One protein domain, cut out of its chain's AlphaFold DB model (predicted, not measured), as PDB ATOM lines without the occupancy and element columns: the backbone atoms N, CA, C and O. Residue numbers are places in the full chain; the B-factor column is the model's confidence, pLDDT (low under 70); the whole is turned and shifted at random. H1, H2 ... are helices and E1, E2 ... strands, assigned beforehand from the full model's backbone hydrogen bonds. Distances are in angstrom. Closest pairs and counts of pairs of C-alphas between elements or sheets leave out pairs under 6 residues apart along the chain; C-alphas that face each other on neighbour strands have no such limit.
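What this domain is: This is residues 3 to 124 of the 126 residues of an uncharacterized protein of Nonomuraea zeae (UniProt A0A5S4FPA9). A strongly twisted sheet of four strands, E1, E4, E5 and E6, has the short helix H3 packed along one face, and beyond one end of the sheet the small hairpin of E2 and E3 reaches out alongside the last part of H1. Residues 3 to 8 of H1 stick out from the body, as do residues 94 to 100 of the long loop before E6, while H2 and H4 pack together away from the sheet. The printed part has 122 residues, with five named helices and six named strands in the order H1 H2 H3 E1 E2 E3 E4 E5 H4 E6 H5. The large sheet runs E1 - E4 - E5 - E6, antiparallel throughout, and the class is mixed, helices and strands. The whole is compact, with a radius of gyration of the C-alphas of 15.4 A and spans of 46 by 33 by 23 A.

Where its parts are: Start in the sheet with E4, residues 67 to 74, 19.5 A long, which bends by 69 degrees at residue 71. Beside it are E5, residues 77 to 84, 21.8 A, and E1, residues 46 to 50, 13.3 A; E6 is residues 106 to 110. H3 is residues 36 to 43, from C-alpha 36 at (-47.533, 22.289, -3.419). E2 is residues 55 to 57 and E3 residues 62 to 64. Find C-alpha 3 at (-26.577, 34.817, -23.081); from there H1 runs 21.2 A to residue 17. H2 is residues 22 to 30, H4 residues 86 to 89, and H5 residues 119 to 124, ending at C-alpha 124 at (-48.829, 15.269, 8.037).

How they stand to each other: Look at the hairpin of E4 and E5, where N 70 and O 81 are 2.9 A apart. E1 pairs with E4 through N 48 and O 71, 2.9 A, and E6 with E5 through N 82 and O 107, 3.0 A. H3 is on the sheet at a height of 8.0 A, over E5, and runs along the strands, at 20 degrees to E5 on the local plane. H5 only grazes the sheet, with residues 119 to 122. E3 runs on into E4 across a break of 2 residues, at 45 degrees; in the hairpin of E2 and E3, N 56 and O 63 are within hydrogen-bond range at 2.8 A. The closest C-alphas of H1 and E3 are those of Ala 16 and Pro 64, 5.4 A. H2 and H4 touch, with the C-alphas of Arg 24 and Thr 87 closest at 5.3 A. Every O i to N i+4 pair is within hydrogen-bond range in H1, H2 and H3; H5 has 0 of 2, but 2 of 3 O i to N i+3 pairs, and H4 is too short for an i+4 pair.

The domain as a whole: The C-alphas of Asp 3 and Asp 99, the two farthest apart, are 49.5 A apart. The printed part has no cut. The link from H4 to E6, 16 residues, is long. Look at the B-factor column for residues 89 to 124: these 36 are under 70, against a mean pLDDT of the printed part of 76.3.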
ATOM      1  N   ASP A   3     -26.323  34.103 -24.333       96.12
ATOM      2  CA  ASP A   3     -26.577  34.817 -23.081       96.12
ATOM      3  C   ASP A   3     -27.990  35.428 -23.005       96.12
ATOM      4  O   ASP A   3     -28.622  35.288 -21.953       96.12
ATOM      5  N   PRO A   4     -28.545  36.032 -24.082       93.62
ATOM      6  CA  PRO A   4     -29.924  36.525 -24.072       93.62
ATOM      7  C   PRO A   4     -30.954  35.413 -23.832       93.62
ATOM      8  O   PRO A   4     -31.891  35.582 -23.050       93.62
ATOM      9  N   GLU A   5     -30.768  34.248 -24.453       93.12
ATOM     10  CA  GLU A   5     -31.665  33.101 -24.315       93.12
ATOM     11  C   GLU A   5     -31.589  32.492 -22.910       93.12
ATOM     12  O   GLU A   5     -32.611  32.106 -22.338       93.12
ATOM     13  N   LEU A   6     -30.388  32.436 -22.321       94.44
ATOM     14  CA  LEU A   6     -30.198  31.990 -20.940       94.44
ATOM     15  C   LEU A   6     -30.846  32.951 -19.936       94.44
ATOM     16  O   LEU A   6     -31.435  32.491 -18.951       94.44
ATOM     17  N   ALA A   7     -30.782  34.261 -20.186       93.00
ATOM     18  CA  ALA A   7     -31.438  35.268 -19.358       93.00
ATOM     19  C   ALA A   7     -32.970  35.145 -19.417       93.00
ATOM     20  O   ALA A   7     -33.619  35.105 -18.371       93.00
ATOM     21  N   GLU A   8     -33.551  34.993 -20.611       89.25
ATOM     22  CA  GLU A   8     -35.000  34.795 -20.760       89.25
ATOM     23  C   GLU A   8     -35.462  33.474 -20.129       89.25
ATOM     24  O   GLU A   8     -36.488  33.425 -19.443       89.25
ATOM     25  N   LEU A   9     -34.680  32.400 -20.281       89.25
ATOM     26  CA  LEU A   9     -34.955  31.126 -19.620       89.25
ATOM     27  C   LEU A   9     -34.973  31.276 -18.093       89.25
ATOM     28  O   LEU A   9     -35.854  30.721 -17.431       89.25
ATOM     29  N   LYS A  10     -34.008  32.011 -17.528       91.06
ATOM     30  CA  LYS A  10     -33.945  32.291 -16.089       91.06
ATOM     31  C   LYS A  10     -35.163  33.098 -15.635       91.06
ATOM     32  O   LYS A  10     -35.815  32.688 -14.679       91.06
ATOM     33  N   ARG A  11     -35.531  34.149 -16.371       88.94
ATOM     34  CA  ARG A  11     -36.713  34.975 -16.085       88.94
ATOM     35  C   ARG A  11     -37.998  34.144 -16.047       88.94
ATOM     36  O   ARG A  11     -38.782  34.257 -15.111       88.94
ATOM     37  N   ARG A  12     -38.219  33.262 -17.028       85.94
ATOM     38  CA  ARG A  12     -39.416  32.396 -17.047       85.94
ATOM     39  C   ARG A  12     -39.440  31.397 -15.893       85.94
ATOM     40  O   ARG A  12     -40.516  31.098 -15.385       85.94
ATOM     41  N   LYS A  13     -38.274  30.899 -15.463       89.00
ATOM     42  CA  LYS A  13     -38.177  30.047 -14.268       89.00
ATOM     43  C   LYS A  13     -38.563  30.819 -13.013       89.00
ATOM     44  O   LYS A  13     -39.370  30.322 -12.244       89.00
ATOM     45  N   GLU A  14     -38.049  32.034 -12.843       90.38
ATOM     46  CA  GLU A  14     -38.410  32.898 -11.713       90.38
ATOM     47  C   GLU A  14     -39.924  33.160 -11.678       90.38
ATOM     48  O   GLU A  14     -40.541  33.022 -10.628       90.38
ATOM     49  N   LEU A  15     -40.548  33.429 -12.831       87.69
ATOM     50  CA  LEU A  15     -42.004  33.585 -12.927       87.69
ATOM     51  C   LEU A  15     -42.780  32.304 -12.584       87.69
ATOM     52  O   LEU A  15     -43.831  32.384 -11.956       87.69
ATOM     53  N   ALA A  16     -42.286  31.126 -12.974       88.56
ATOM     54  CA  ALA A  16     -42.920  29.854 -12.627       88.56
ATOM     55  C   ALA A  16     -42.857  29.555 -11.117       88.56
ATOM     56  O   ALA A  16     -43.826  29.047 -10.550       88.56
ATOM     57  N   GLU A  17     -41.750  29.905 -10.455       90.38
ATOM     58  CA  GLU A  17     -41.588  29.745  -9.001       90.38
ATOM     59  C   GLU A  17     -42.501  30.684  -8.197       90.38
ATOM     60  O   GLU A  17     -42.860  30.366  -7.066       90.38
ATOM     61  N   LEU A  18     -42.944  31.805  -8.781       91.25
ATOM     62  CA  LEU A  18     -43.955  32.673  -8.164       91.25
ATOM     63  C   LEU A  18     -45.348  32.033  -8.110       91.25
ATOM     64  O   LEU A  18     -46.226  32.575  -7.433       91.25
ATOM     65  N   MET A  19     -45.566  30.898  -8.786       91.25
ATOM     66  CA  MET A  19     -46.836  30.176  -8.790       91.25
ATOM     67  C   MET A  19     -48.004  31.092  -9.219       91.25
ATOM     68  O   MET A  19     -47.957  31.730 -10.270       91.25
ATOM     69  N   GLY A  20     -49.071  31.181  -8.419       89.38
ATOM     70  CA  GLY A  20     -50.188  32.105  -8.613       89.38
ATOM     71  C   GLY A  20     -49.943  33.537  -8.136       89.38
ATOM     72  O   GLY A  20     -50.895  34.318  -8.099       89.38
ATOM     73  N   GLY A  21     -48.715  33.876  -7.746       91.75
ATOM     74  CA  GLY A  21     -48.327  35.173  -7.205       91.75
ATOM     75  C   GLY A  21     -48.357  35.231  -5.676       91.75
ATOM     76  O   GLY A  21     -49.052  34.463  -5.002       91.75
ATOM     77  N   THR A  22     -47.614  36.194  -5.128       92.62
ATOM     78  CA  THR A  22     -47.391  36.371  -3.682       92.62
ATOM     79  C   THR A  22     -48.686  36.531  -2.888       92.62
ATOM     80  O   THR A  22     -48.828  35.929  -1.830       92.62
ATOM     81  N   GLU A  23     -49.664  37.272  -3.415       91.69
ATOM     82  CA  GLU A  23     -50.968  37.473  -2.772       91.69
ATOM     83  C   GLU A  23     -51.727  36.148  -2.577       91.69
ATOM     84  O   GLU A  23     -52.272  35.869  -1.507       91.69
ATOM     85  N   ARG A  24     -51.741  35.287  -3.601       90.75
ATOM     86  CA  ARG A  24     -52.477  34.018  -3.553       90.75
ATOM     87  C   ARG A  24     -51.765  32.974  -2.705       90.75
ATOM     88  O   ARG A  24     -52.446  32.210  -2.019       90.75
ATOM     89  N   VAL A  25     -50.432  32.972  -2.725       92.50
ATOM     90  CA  VAL A  25     -49.604  32.180  -1.806       92.50
ATOM     91  C   VAL A  25     -49.881  32.599  -0.360       92.50
ATOM     92  O   VAL A  25     -50.247  31.753   0.453       92.50
ATOM     93  N   ALA A  26     -49.854  33.902  -0.061       92.19
ATOM     94  CA  ALA A  26     -50.163  34.421   1.271       92.19
ATOM     95  C   ALA A  26     -51.584  34.049   1.725       92.19
ATOM     96  O   ALA A  26     -51.783  33.626   2.862       92.19
ATOM     97  N   ARG A  27     -52.580  34.123   0.829       88.69
ATOM     98  CA  ARG A  27     -53.949  33.673   1.123       88.69
ATOM     99  C   ARG A  27     -54.015  32.177   1.437       88.69
ATOM    100  O   ARG A  27     -54.765  31.780   2.323       88.69
ATOM    101  N   GLN A  28     -53.256  31.342   0.728       87.38
ATOM    102  CA  GLN A  28     -53.174  29.911   1.022       87.38
ATOM    103  C   GLN A  28     -52.554  29.667   2.403       87.38
ATOM    104  O   GLN A  28     -53.142  28.942   3.212       87.38
ATOM    105  N   HIS A  29     -51.448  30.341   2.718       89.62
ATOM    106  CA  HIS A  29     -50.811  30.267   4.035       89.62
ATOM    107  C   HIS A  29     -51.721  30.758   5.163       89.62
ATOM    108  O   HIS A  29     -51.768  30.127   6.214       89.62
ATOM    109  N   ALA A  30     -52.519  31.804   4.935       89.69
ATOM    110  CA  ALA A  30     -53.497  32.302   5.905       89.69
ATOM    111  C   ALA A  30     -54.577  31.264   6.273       89.69
ATOM    112  O   ALA A  30     -55.189  31.363   7.333       89.69
ATOM    113  N   THR A  31     -54.792  30.236   5.439       83.69
ATOM    114  CA  THR A  31     -55.665  29.090   5.765       83.69
ATOM    115  C   THR A  31     -54.956  27.968   6.530       83.69
ATOM    116  O   THR A  31     -55.535  26.899   6.723       83.69
ATOM    117  N   GLY A  32     -53.701  28.185   6.934       85.44
ATOM    118  CA  GLY A  32     -52.853  27.203   7.606       85.44
ATOM    119  C   GLY A  32     -52.260  26.148   6.673       85.44
ATOM    120  O   GLY A  32     -51.766  25.144   7.158       85.44
ATOM    121  N   ARG A  33     -52.319  26.337   5.346       84.12
ATOM    122  CA  ARG A  33     -51.918  25.314   4.369       84.12
ATOM    123  C   ARG A  33     -50.632  25.679   3.657       84.12
ATOM    124  O   ARG A  33     -50.513  26.773   3.117       84.12
ATOM    125  N   LEU A  34     -49.752  24.694   3.518       87.56
ATOM    126  CA  LEU A  34     -48.581  24.767   2.643       87.56
ATOM    127  C   LEU A  34     -48.958  24.749   1.157       87.56
ATOM    128  O   LEU A  34     -49.932  24.084   0.766       87.56
ATOM    129  N   THR A  35     -48.149  25.414   0.333       90.81
ATOM    130  CA  THR A  35     -48.134  25.298  -1.131       90.81
ATOM    131  C   THR A  35     -47.725  23.896  -1.579       90.81
ATOM    132  O   THR A  35     -47.163  23.108  -0.818       90.81
ATOM    133  N   ILE A  36     -47.987  23.560  -2.844       88.94
ATOM    134  CA  ILE A  36     -47.533  22.289  -3.419       88.94
ATOM    135  C   ILE A  36     -45.998  22.166  -3.381       88.94
ATOM    136  O   ILE A  36     -45.482  21.119  -2.996       88.94
ATOM    137  N   ARG A  37     -45.261  23.239  -3.697       91.56
ATOM    138  CA  ARG A  37     -43.788  23.250  -3.679       91.56
ATOM    139  C   ARG A  37     -43.237  23.055  -2.265       91.56
ATOM    140  O   ARG A  37     -42.319  22.263  -2.077       91.56
ATOM    141  N   GLU A  38     -43.850  23.682  -1.262       92.81
ATOM    142  CA  GLU A  38     -43.502  23.477   0.153       92.81
ATOM    143  C   GLU A  38     -43.780  22.041   0.616       92.81
ATOM    144  O   GLU A  38     -42.950  21.432   1.288       92.81
ATOM    145  N   ARG A  39     -44.916  21.455   0.211       90.50
ATOM    146  CA  ARG A  39     -45.230  20.048   0.512       90.50
ATOM    147  C   ARG A  39     -44.222  19.098  -0.116       90.50
ATOM    148  O   ARG A  39     -43.807  18.147   0.536       90.50
ATOM    149  N   LEU A  40     -43.813  19.348  -1.360       91.06
ATOM    150  CA  LEU A  40     -42.791  18.552  -2.043       91.06
ATOM    151  C   LEU A  40     -41.435  18.662  -1.340       91.06
ATOM    152  O   LEU A  40     -40.779  17.640  -1.142       91.06
ATOM    153  N   ALA A  41     -41.049  19.864  -0.907       92.56
ATOM    154  CA  ALA A  41     -39.829  20.079  -0.134       92.56
ATOM    155  C   ALA A  41     -39.852  19.344   1.219       92.56
ATOM    156  O   ALA A  41     -38.833  18.809   1.639       92.56
ATOM    157  N   ALA A  42     -41.012  19.271   1.880       89.12
ATOM    158  CA  ALA A  42     -41.163  18.560   3.149       89.12
ATOM    159  C   ALA A  42     -41.274  17.030   2.998       89.12
ATOM    160  O   ALA A  42     -40.920  16.287   3.911       89.12
ATOM    161  N   LEU A  43     -41.814  16.548   1.875       88.31
ATOM    162  CA  LEU A  43     -42.130  15.132   1.665       88.31
ATOM    163  C   LEU A  43     -40.998  14.337   1.004       88.31
ATOM    164  O   LEU A  43     -40.920  13.124   1.202       88.31
ATOM    165  N   THR A  44     -40.198  14.979   0.153       90.75
ATOM    166  CA  THR A  44     -39.262  14.286  -0.742       90.75
ATOM    167  C   THR A  44     -37.815  14.408  -0.276       90.75
ATOM    168  O   THR A  44     -37.369  15.478   0.117       90.75
ATOM    169  N   ASP A  45     -37.050  13.319  -0.391       93.75
ATOM    170  CA  ASP A  45     -35.599  13.320  -0.151       93.75
ATOM    171  C   ASP A  45     -34.860  14.014  -1.306       93.75
ATOM    172  O   ASP A  45     -33.824  14.651  -1.140       93.75
ATOM    173  N   THR A  46     -35.384  13.834  -2.522       94.56
ATOM    174  CA  THR A  46     -34.895  14.478  -3.742       94.56
ATOM    175  C   THR A  46     -36.084  14.877  -4.591       94.56
ATOM    176  O   THR A  46     -36.980  14.052  -4.775       94.56
ATOM    177  N   TRP A  47     -36.039  16.061  -5.193       94.31
ATOM    178  CA  TRP A  47     -37.061  16.552  -6.108       94.31
ATOM    179  C   TRP A  47     -36.436  16.988  -7.432       94.31
ATOM    180  O   TRP A  47     -35.420  17.684  -7.459       94.31
ATOM    181  N   ARG A  48     -37.048  16.586  -8.546       94.94
ATOM    182  CA  ARG A  48     -36.741  17.127  -9.867       94.94
ATOM    183  C   ARG A  48     -38.015  17.308 -10.670       94.94
ATOM    184  O   ARG A  48     -38.540  16.351 -11.244       94.94
ATOM    185  N   GLU A  49     -38.445  18.556 -10.743       92.88
ATOM    186  CA  GLU A  49     -39.567  18.985 -11.563       92.88
ATOM    187  C   GLU A  49     -39.310  18.762 -13.056       92.88
ATOM    188  O   GLU A  49     -38.180  18.864 -13.550       92.88
ATOM    189  N   VAL A  50     -40.382  18.448 -13.777       92.44
ATOM    190  CA  VAL A  50     -40.410  18.305 -15.229       92.44
ATOM    191  C   VAL A  50     -41.474  19.253 -15.764       92.44
ATOM    192  O   VAL A  50     -42.612  19.223 -15.316       92.44
ATOM    193  N   GLY A  51     -41.108  20.085 -16.740       87.75
ATOM    194  CA  GLY A  51     -42.060  21.011 -17.351       87.75
ATOM    195  C   GLY A  51     -42.368  22.254 -16.513       87.75
ATOM    196  O   GLY A  51     -43.447  22.810 -16.664       87.75
ATOM    197  N   ALA A  52     -41.430  22.743 -15.694       87.31
ATOM    198  CA  ALA A  52     -41.616  23.958 -14.882       87.31
ATOM    199  C   ALA A  52     -42.044  25.204 -15.689       87.31
ATOM    200  O   ALA A  52     -42.642  26.124 -15.154       87.31
ATOM    201  N   LEU A  53     -41.746  25.234 -16.992       88.94
ATOM    202  CA  LEU A  53     -42.116  26.327 -17.899       88.94
ATOM    203  C   LEU A  53     -43.408  26.068 -18.682       88.94
ATOM    204  O   LEU A  53     -43.729  26.812 -19.606       88.94
ATOM    205  N   THR A  54     -44.133  24.996 -18.359       89.94
ATOM    206  CA  THR A  54     -45.462  24.757 -18.926       89.94
ATOM    207  C   THR A  54     -46.445  25.774 -18.361       89.94
ATOM    208  O   THR A  54     -46.365  26.163 -17.197       89.94
ATOM    209  N   GLY A  55     -47.356  26.252 -19.203       86.19
ATOM    210  CA  GLY A  55     -48.269  27.323 -18.837       86.19
ATOM    211  C   GLY A  55     -48.842  28.034 -20.055       86.19
ATOM    212  O   GLY A  55     -48.655  27.607 -21.194       86.19
ATOM    213  N   ARG A  56     -49.546  29.135 -19.802       84.94
ATOM    214  CA  ARG A  56     -50.058  30.045 -20.829       84.94
ATOM    215  C   ARG A  56     -49.211  31.313 -20.829       84.94
ATOM    216  O   ARG A  56     -49.055  31.934 -19.783       84.94
ATOM    217  N   ALA A  57     -48.722  31.711 -21.996       83.31
ATOM    218  CA  ALA A  57     -48.050  32.990 -22.197       83.31
ATOM    219  C   ALA A  57     -48.909  33.911 -23.075       83.31
ATOM    220  O   ALA A  57     -49.568  33.436 -24.003       83.31
ATOM    221  N   THR A  58     -48.893  35.203 -22.767       83.44
ATOM    222  CA  THR A  58     -49.216  36.310 -23.677       83.44
ATOM    223  C   THR A  58     -47.941  37.124 -23.902       83.44
ATOM    224  O   THR A  58     -46.903  36.817 -23.306       83.44
ATOM    225  N   ASP A  59     -48.002  38.157 -24.739       77.19
ATOM    226  CA  ASP A  59     -46.851  39.037 -24.972       77.19
ATOM    227  C   ASP A  59     -46.430  39.783 -23.689       77.19
ATOM    228  O   ASP A  59     -45.257  40.108 -23.499       77.19
ATOM    229  N   GLU A  60     -47.364  39.988 -22.757       78.06
ATOM    230  CA  GLU A  60     -47.175  40.758 -21.526       78.06
ATOM    231  C   GLU A  60     -46.996  39.890 -20.273       78.06
ATOM    232  O   GLU A  60     -46.426  40.352 -19.282       78.06
ATOM    233  N   ALA A  61     -47.495  38.648 -20.268       80.12
ATOM    234  CA  ALA A  61     -47.587  37.849 -19.048       80.12
ATOM    235  C   ALA A  61     -47.378  36.348 -19.269       80.12
ATOM    236  O   ALA A  61     -47.725  35.774 -20.297       80.12
ATOM    237  N   PHE A  62     -46.877  35.676 -18.234       84.00
ATOM    238  CA  PHE A  62     -46.812  34.220 -18.163       84.00
ATOM    239  C   PHE A  62     -47.599  33.738 -16.948       84.00
ATOM    240  O   PHE A  62     -47.415  34.231 -15.839       84.00
ATOM    241  N   THR A  63     -48.484  32.771 -17.163       86.00
ATOM    242  CA  THR A  63     -49.181  32.040 -16.106       86.00
ATOM    243  C   THR A  63     -48.700  30.590 -16.141       86.00
ATOM    244  O   THR A  63     -48.936  29.928 -17.158       86.00
ATOM    245  N   PRO A  64     -48.056  30.075 -15.079       88.25
ATOM    246  CA  PRO A  64     -47.611  28.684 -15.046       88.25
ATOM    247  C   PRO A  64     -48.798  27.710 -15.091       88.25
ATOM    248  O   PRO A  64     -49.950  28.090 -14.874       88.25
ATOM    249  N   ALA A  65     -48.536  26.442 -15.399       88.25
ATOM    250  CA  ALA A  65     -49.524  25.382 -15.246       88.25
ATOM    251  C   ALA A  65     -49.903  25.215 -13.765       88.25
ATOM    252  O   ALA A  65     -49.079  25.387 -12.870       88.25
ATOM    253  N   ASN A  66     -51.154  24.844 -13.498       86.75
ATOM    254  CA  ASN A  66     -51.649  24.604 -12.141       86.75
ATOM    255  C   ASN A  66     -51.375  23.177 -11.643       86.75
ATOM    256  O   ASN A  66     -51.953  22.781 -10.640       86.75
ATOM    257  N   VAL A  67     -50.554  22.398 -12.343       87.44
ATOM    258  CA  VAL A  67     -50.149  21.050 -11.937       87.44
ATOM    259  C   VAL A  67     -48.637  20.975 -12.026       87.44
ATOM    260  O   VAL A  67     -48.056  21.251 -13.074       87.44
ATOM    261  N   ILE A  68     -48.008  20.575 -10.928       90.06
ATOM    262  CA  ILE A  68     -46.571  20.343 -10.848       90.06
ATOM    263  C   ILE A  68     -46.325  18.846 -10.951       90.06
ATOM    264  O   ILE A  68     -46.884  18.063 -10.184       90.06
ATOM    265  N   ILE A  69     -45.462  18.449 -11.886       90.94
ATOM    266  CA  ILE A  69     -45.096  17.051 -12.115       90.94
ATOM    267  C   ILE A  69     -43.584  16.906 -11.999       90.94
ATOM    268  O   ILE A  69     -42.814  17.759 -12.442       90.94
ATOM    269  N   GLY A  70     -43.126  15.805 -11.419       93.38
ATOM    270  CA  GLY A  70     -41.702  15.548 -11.319       93.38
ATOM    271  C   GLY A  70     -41.358  14.162 -10.821       93.38
ATOM    272  O   GLY A  70     -42.209  13.329 -10.515       93.38
ATOM    273  N   ARG A  71     -40.054  13.914 -10.763       95.25
ATOM    274  CA  ARG A  71     -39.481  12.689 -10.208       95.25
ATOM    275  C   ARG A  71     -38.962  12.992  -8.818       95.25
ATOM    276  O   ARG A  71     -38.314  14.019  -8.620       95.25
ATOM    277  N   ALA A  72     -39.189  12.073  -7.892       94.56
ATOM    278  CA  ALA A  72     -38.720  12.220  -6.530       94.56
ATOM    279  C   ALA A  72     -38.163  10.920  -5.947       94.56
ATOM    280  O   ALA A  72     -38.325   9.830  -6.511       94.56
ATOM    281  N   ARG A  73     -37.519  11.059  -4.788       93.81
ATOM    282  CA  ARG A  73     -37.287   9.960  -3.850       93.81
ATOM    283  C   ARG A  73     -38.055  10.236  -2.568       93.81
ATOM    284  O   ARG A  73     -38.071  11.378  -2.120       93.81
ATOM    285  N   ILE A  74     -38.715   9.212  -2.037       90.38
ATOM    286  CA  ILE A  74     -39.384   9.251  -0.733       90.38
ATOM    287  C   ILE A  74     -38.985   7.979   0.019       90.38
ATOM    288  O   ILE A  74     -39.294   6.872  -0.435       90.38
ATOM    289  N   ASP A  75     -38.283   8.132   1.139       89.69
ATOM    290  CA  ASP A  75     -37.575   7.057   1.849       89.69
ATOM    291  C   ASP A  75     -36.692   6.222   0.917       89.69
ATOM    292  O   ASP A  75     -36.758   4.992   0.878       89.69
ATOM    293  N   GLY A  76     -35.936   6.895   0.051       90.31
ATOM    294  CA  GLY A  76     -35.071   6.231  -0.922       90.31
ATOM    295  C   GLY A  76     -35.799   5.528  -2.078       90.31
ATOM    296  O   GLY A  76     -35.140   5.085  -3.022       90.31
ATOM    297  N   ARG A  77     -37.139   5.470  -2.088       90.56
ATOM    298  CA  ARG A  77     -37.929   4.876  -3.181       90.56
ATOM    299  C   ARG A  77     -38.164   5.888  -4.294       90.56
ATOM    300  O   ARG A  77     -38.599   7.005  -4.033       90.56
ATOM    301  N   ARG A  78     -37.912   5.495  -5.547       92.56
ATOM    302  CA  ARG A  78     -38.192   6.336  -6.724       92.56
ATOM    303  C   ARG A  78     -39.696   6.408  -6.972       92.56
ATOM    304  O   ARG A  78     -40.354   5.372  -7.062       92.56
ATOM    305  N   VAL A  79     -40.206   7.622  -7.146       88.88
ATOM    306  CA  VAL A  79     -41.620   7.890  -7.434       88.88
ATOM    307  C   VAL A  79     -41.756   8.978  -8.499       88.88
ATOM    308  O   VAL A  79     -40.872   9.828  -8.653       88.88
ATOM    309  N   VAL A  80     -42.871   8.958  -9.224       89.75
ATOM    310  CA  VAL A  80     -43.357  10.119  -9.977       89.75
ATOM    311  C   VAL A  80     -44.420  10.792  -9.128       89.75
ATOM    312  O   VAL A  80     -45.282  10.119  -8.564       89.75
ATOM    313  N   VAL A  81     -44.339  12.110  -9.020       87.06
ATOM    314  CA  VAL A  81     -45.285  12.911  -8.253       87.06
ATOM    315  C   VAL A  81     -45.984  13.878  -9.189       87.06
ATOM    316  O   VAL A  81     -45.327  14.513 -10.013       87.06
ATOM    317  N   ALA A  82     -47.298  13.987  -9.037       86.12
ATOM    318  CA  ALA A  82     -48.111  15.045  -9.611       86.12
ATOM    319  C   ALA A  82     -48.895  15.715  -8.481       86.12
ATOM    320  O   ALA A  82     -49.414  15.024  -7.599       86.12
ATOM    321  N   GLY A  83     -48.983  17.041  -8.489       85.25
ATOM    322  CA  GLY A  83     -49.842  17.731  -7.542       85.25
ATOM    323  C   GLY A  83     -50.311  19.098  -7.992       85.25
ATOM    324  O   GLY A  83     -49.630  19.793  -8.746       85.25
ATOM    325  N   ASP A  84     -51.498  19.455  -7.520       85.94
ATOM    326  CA  ASP A  84     -52.197  20.662  -7.934       85.94
ATOM    327  C   ASP A  84     -51.685  21.901  -7.200       85.94
ATOM    328  O   ASP A  84     -51.531  21.922  -5.979       85.94
ATOM    329  N   ASP A  85     -51.497  22.981  -7.943       88.06
ATOM    330  CA  ASP A  85     -51.236  24.313  -7.432       88.06
ATOM    331  C   ASP A  85     -52.536  25.123  -7.372       88.06
ATOM    332  O   ASP A  85     -53.022  25.704  -8.351       88.06
ATOM    333  N   PHE A  86     -53.096  25.200  -6.169       84.19
ATOM    334  CA  PHE A  86     -54.328  25.934  -5.905       84.19
ATOM    335  C   PHE A  86     -54.167  27.459  -6.031       84.19
ATOM    336  O   PHE A  86     -55.169  28.168  -6.163       84.19
ATOM    337  N   THR A  87     -52.941  27.987  -6.055       88.69
ATOM    338  CA  THR A  87     -52.704  29.430  -6.187       88.69
ATOM    339  C   THR A  87     -52.870  29.912  -7.631       88.69
ATOM    340  O   THR A  87     -53.344  31.024  -7.859       88.69
ATOM    341  N   VAL A  88     -52.570  29.086  -8.637       84.75
ATOM    342  CA  VAL A  88     -52.514  29.525 -10.044       84.75
ATOM    343  C   VAL A  88     -53.902  29.824 -10.631       84.75
ATOM    344  O   VAL A  88     -54.034  30.740 -11.441       84.75
ATOM    345  N   ARG A  89     -54.972  29.157 -10.170       69.19
ATOM    346  CA  ARG A  89     -56.365  29.407 -10.619       69.19
ATOM    347  C   ARG A  89     -57.461  28.995  -9.619       69.19
ATOM    348  O   ARG A  89     -58.591  28.741 -10.017       69.19
ATOM    349  N   GLY A  90     -57.151  28.893  -8.325       57.12
ATOM    350  CA  GLY A  90     -58.096  28.359  -7.332       57.12
ATOM    351  C   GLY A  90     -58.257  26.833  -7.374       57.12
ATOM    352  O   GLY A  90     -59.187  26.317  -6.765       57.12
ATOM    353  N   GLY A  91     -57.372  26.115  -8.081       51.56
ATOM    354  CA  GLY A  91     -57.399  24.650  -8.187       51.56
ATOM    355  C   GLY A  91     -58.543  24.088  -9.036       51.56
ATOM    356  O   GLY A  91     -59.013  22.989  -8.769       51.56
ATOM    357  N   ALA A  92     -59.042  24.833 -10.027       44.50
ATOM    358  CA  ALA A  92     -60.129  24.345 -10.867       44.50
ATOM    359  C   ALA A  92     -59.659  23.231 -11.822       44.50
ATOM    360  O   ALA A  92     -58.955  23.501 -12.794       44.50
ATOM    361  N   ALA A  93     -60.140  22.012 -11.576       50.06
ATOM    362  CA  ALA A  93     -60.457  21.030 -12.615       50.06
ATOM    363  C   ALA A  93     -61.987  20.879 -12.809       50.06
ATOM    364  O   ALA A  93     -62.416  19.954 -13.473       50.06
ATOM    365  N   ASP A  94     -62.788  21.817 -12.281       37.06
ATOM    366  CA  ASP A  94     -64.103  21.646 -11.625       37.06
ATOM    367  C   ASP A  94     -63.943  21.515 -10.107       37.06
ATOM    368  O   ASP A  94     -63.250  20.647  -9.584       37.06
ATOM    369  N   ALA A  95     -64.585  22.425  -9.377       37.56
ATOM    370  CA  ALA A  95     -64.583  22.509  -7.919       37.56
ATOM    371  C   ALA A  95     -65.472  21.425  -7.268       37.56
ATOM    372  O   ALA A  95     -66.334  21.735  -6.449       37.56
ATOM    373  N   ALA A  96     -65.278  20.156  -7.634       34.03
ATOM    374  CA  ALA A  96     -66.062  19.025  -7.143       34.03
ATOM    375  C   ALA A  96     -65.166  17.860  -6.692       34.03
ATOM    376  O   ALA A  96     -65.233  16.753  -7.213       34.03
ATOM    377  N   ILE A  97     -64.353  18.095  -5.663       39.22
ATOM    378  CA  ILE A  97     -63.977  17.028  -4.726       39.22
ATOM    379  C   ILE A  97     -64.530  17.457  -3.370       39.22
ATOM    380  O   ILE A  97     -63.859  18.084  -2.549       39.22
ATOM    381  N   GLY A  98     -65.825  17.195  -3.198       37.78
ATOM    382  CA  GLY A  98     -66.486  17.264  -1.904       37.78
ATOM    383  C   GLY A  98     -65.933  16.164  -0.998       37.78
ATOM    384  O   GLY A  98     -65.851  15.007  -1.396       37.78
ATOM    385  N   ASP A  99     -65.543  16.560   0.208       42.22
ATOM    386  CA  ASP A  99     -65.198  15.726   1.368       42.22
ATOM    387  C   ASP A  99     -63.862  14.972   1.460       42.22
ATOM    388  O   ASP A  99     -63.516  14.545   2.563       42.22
ATOM    389  N   LEU A 100     -63.006  14.922   0.432       39.94
ATOM    390  CA  LEU A 100     -61.602  14.517   0.637       39.94
ATOM    391  C   LEU A 100     -60.666  15.731   0.724       39.94
ATOM    392  O   LEU A 100     -60.124  16.194  -0.268       39.94
ATOM    393  N   GLY A 101     -60.466  16.217   1.954       41.69
ATOM    394  CA  GLY A 101     -59.266  16.944   2.392       41.69
ATOM    395  C   GLY A 101     -58.887  18.170   1.561       41.69
ATOM    396  O   GLY A 101     -58.032  18.102   0.689       41.69
ATOM    397  N   ARG A 102     -59.477  19.322   1.894       42.84
ATOM    398  CA  ARG A 102     -59.227  20.622   1.259       42.84
ATOM    399  C   ARG A 102     -57.726  20.991   1.285       42.84
ATOM    400  O   ARG A 102     -57.260  21.588   2.246       42.84
ATOM    401  N   GLY A 103     -56.971  20.685   0.237       46.78
ATOM    402  CA  GLY A 103     -55.562  21.052   0.079       46.78
ATOM    403  C   GLY A 103     -55.009  20.566  -1.267       46.78
ATOM    404  O   GLY A 103     -55.645  19.723  -1.893       46.78
ATOM    405  N   PRO A 104     -53.855  21.086  -1.728       51.44
ATOM    406  CA  PRO A 104     -53.163  20.555  -2.902       51.44
ATOM    407  C   PRO A 104     -52.950  19.045  -2.765       51.44
ATOM    408  O   PRO A 104     -52.231  18.595  -1.870       51.44
ATOM    409  N   LEU A 105     -53.624  18.269  -3.620       54.62
ATOM    410  CA  LEU A 105     -53.480  16.820  -3.661       54.62
ATOM    411  C   LEU A 105     -52.126  16.509  -4.281       54.62
ATOM    412  O   LEU A 105     -51.852  16.902  -5.408       54.62
ATOM    413  N   VAL A 106     -51.278  15.801  -3.542       55.47
ATOM    414  CA  VAL A 106     -50.026  15.271  -4.076       55.47
ATOM    415  C   VAL A 106     -50.205  13.770  -4.234       55.47
ATOM    416  O   VAL A 106     -50.270  13.022  -3.255       55.47
ATOM    417  N   SER A 107     -50.312  13.326  -5.481       61.28
ATOM    418  CA  SER A 107     -50.341  11.909  -5.822       61.28
ATOM    419  C   SER A 107     -48.929  11.464  -6.171       61.28
ATOM    420  O   SER A 107     -48.284  12.033  -7.050       61.28
ATOM    421  N   ALA A 108     -48.433  10.453  -5.466       58.69
ATOM    422  CA  ALA A 108     -47.144   9.846  -5.746       58.69
ATOM    423  C   ALA A 108     -47.371   8.405  -6.209       58.69
ATOM    424  O   ALA A 108     -47.832   7.561  -5.440       58.69
ATOM    425  N   MET A 109     -47.057   8.137  -7.474       55.88
ATOM    426  CA  MET A 109     -47.153   6.812  -8.078       55.88
ATOM    427  C   MET A 109     -45.757   6.186  -8.104       55.88
ATOM    428  O   MET A 109     -44.794   6.769  -8.617       55.88
ATOM    429  N   GLY A 110     -45.627   5.007  -7.494       46.81
ATOM    430  CA  GLY A 110     -44.380   4.248  -7.489       46.81
ATOM    431  C   GLY A 110     -43.988   3.823  -8.901       46.81
ATOM    432  O   GLY A 110     -44.835   3.420  -9.691       46.81
ATOM    433  N   VAL A 111     -42.691   3.869  -9.213       49.97
ATOM    434  CA  VAL A 111     -42.148   3.345 -10.487       49.97
ATOM    435  C   VAL A 111     -41.858   1.829 -10.392       49.97
ATOM    436  O   VAL A 111     -41.132   1.275 -11.209       49.97
ATOM    437  N   SER A 112     -42.397   1.164  -9.361       38.28
ATOM    438  CA  SER A 112     -42.251  -0.257  -9.009       38.28
ATOM    439  C   SER A 112     -43.629  -0.796  -8.572       38.28
ATOM    440  O   SER A 112     -44.361  -0.034  -7.934       38.28
ATOM    441  N   PRO A 113     -44.017  -2.050  -8.891       35.22
ATOM    442  CA  PRO A 113     -45.415  -2.510  -8.849       35.22
ATOM    443  C   PRO A 113     -46.074  -2.650  -7.460       35.22
ATOM    444  O   PRO A 113     -47.220  -3.082  -7.379       35.22
ATOM    445  N   SER A 114     -45.426  -2.265  -6.361       34.47
ATOM    446  CA  SER A 114     -46.023  -2.284  -5.017       34.47
ATOM    447  C   SER A 114     -46.598  -0.909  -4.630       34.47
ATOM    448  O   SER A 114     -45.920  -0.034  -4.093       34.47
ATOM    449  N   LEU A 115     -47.888  -0.735  -4.928       38.38
ATOM    450  CA  LEU A 115     -48.727   0.465  -4.768       38.38
ATOM    451  C   LEU A 115     -49.148   0.781  -3.310       38.38
ATOM    452  O   LEU A 115     -50.241   1.293  -3.076       38.38
ATOM    453  N   GLU A 116     -48.314   0.513  -2.301       36.03
ATOM    454  CA  GLU A 116     -48.719   0.700  -0.896       36.03
ATOM    455  C   GLU A 116     -48.269   2.038  -0.271       36.03
ATOM    456  O   GLU A 116     -47.127   2.247   0.140       36.03
ATOM    457  N   SER A 117     -49.268   2.920  -0.147       43.78
ATOM    458  CA  SER A 117     -49.484   3.962   0.873       43.78
ATOM    459  C   SER A 117     -48.452   5.097   1.038       43.78
ATOM    460  O   SER A 117     -47.732   5.220   2.028       43.78
ATOM    461  N   LEU A 118     -48.500   6.072   0.124       47.03
ATOM    462  CA  LEU A 118     -47.964   7.426   0.360       47.03
ATOM    463  C   LEU A 118     -49.021   8.397   0.935       47.03
ATOM    464  O   LEU A 118     -48.677   9.500   1.361       47.03
ATOM    465  N   SER A 119     -50.294   7.983   1.038       43.53
ATOM    466  CA  SER A 119     -51.399   8.846   1.504       43.53
ATOM    467  C   SER A 119     -51.319   9.228   2.991       43.53
ATOM    468  O   SER A 119     -51.817  10.279   3.390       43.53
ATOM    469  N   GLY A 120     -50.655   8.423   3.830       40.50
ATOM    470  CA  GLY A 120     -50.500   8.708   5.263       40.50
ATOM    471  C   GLY A 120     -49.626   9.931   5.557       40.50
ATOM    472  O   GLY A 120     -49.908  10.678   6.491       40.50
ATOM    473  N   ARG A 121     -48.602  10.184   4.733       49.16
ATOM    474  CA  ARG A 121     -47.711  11.347   4.878       49.16
ATOM    475  C   ARG A 121     -48.281  12.630   4.288       49.16
ATOM    476  O   ARG A 121     -47.995  13.694   4.822       49.16
ATOM    477  N   GLN A 122     -49.163  12.523   3.291       44.56
ATOM    478  CA  GLN A 122     -49.920  13.667   2.763       44.56
ATOM    479  C   GLN A 122     -50.686  14.410   3.863       44.56
ATOM    480  O   GLN A 122     -50.745  15.636   3.862       44.56
ATOM    481  N   ARG A 123     -51.211  13.668   4.848       41.44
ATOM    482  CA  ARG A 123     -51.950  14.222   5.990       41.44
ATOM    483  C   ARG A 123     -51.074  14.927   7.029       41.44
ATOM    484  O   ARG A 123     -51.593  15.762   7.753       41.44
ATOM    485  N   LYS A 124     -49.774  14.618   7.106       38.50
ATOM    486  CA  LYS A 124     -48.829  15.269   8.037       38.50
ATOM    487  C   LYS A 124     -48.264  16.593   7.510       38.50
ATOM    488  O   LYS A 124     -47.644  17.315   8.276       38.50
TER     489      LYS A 124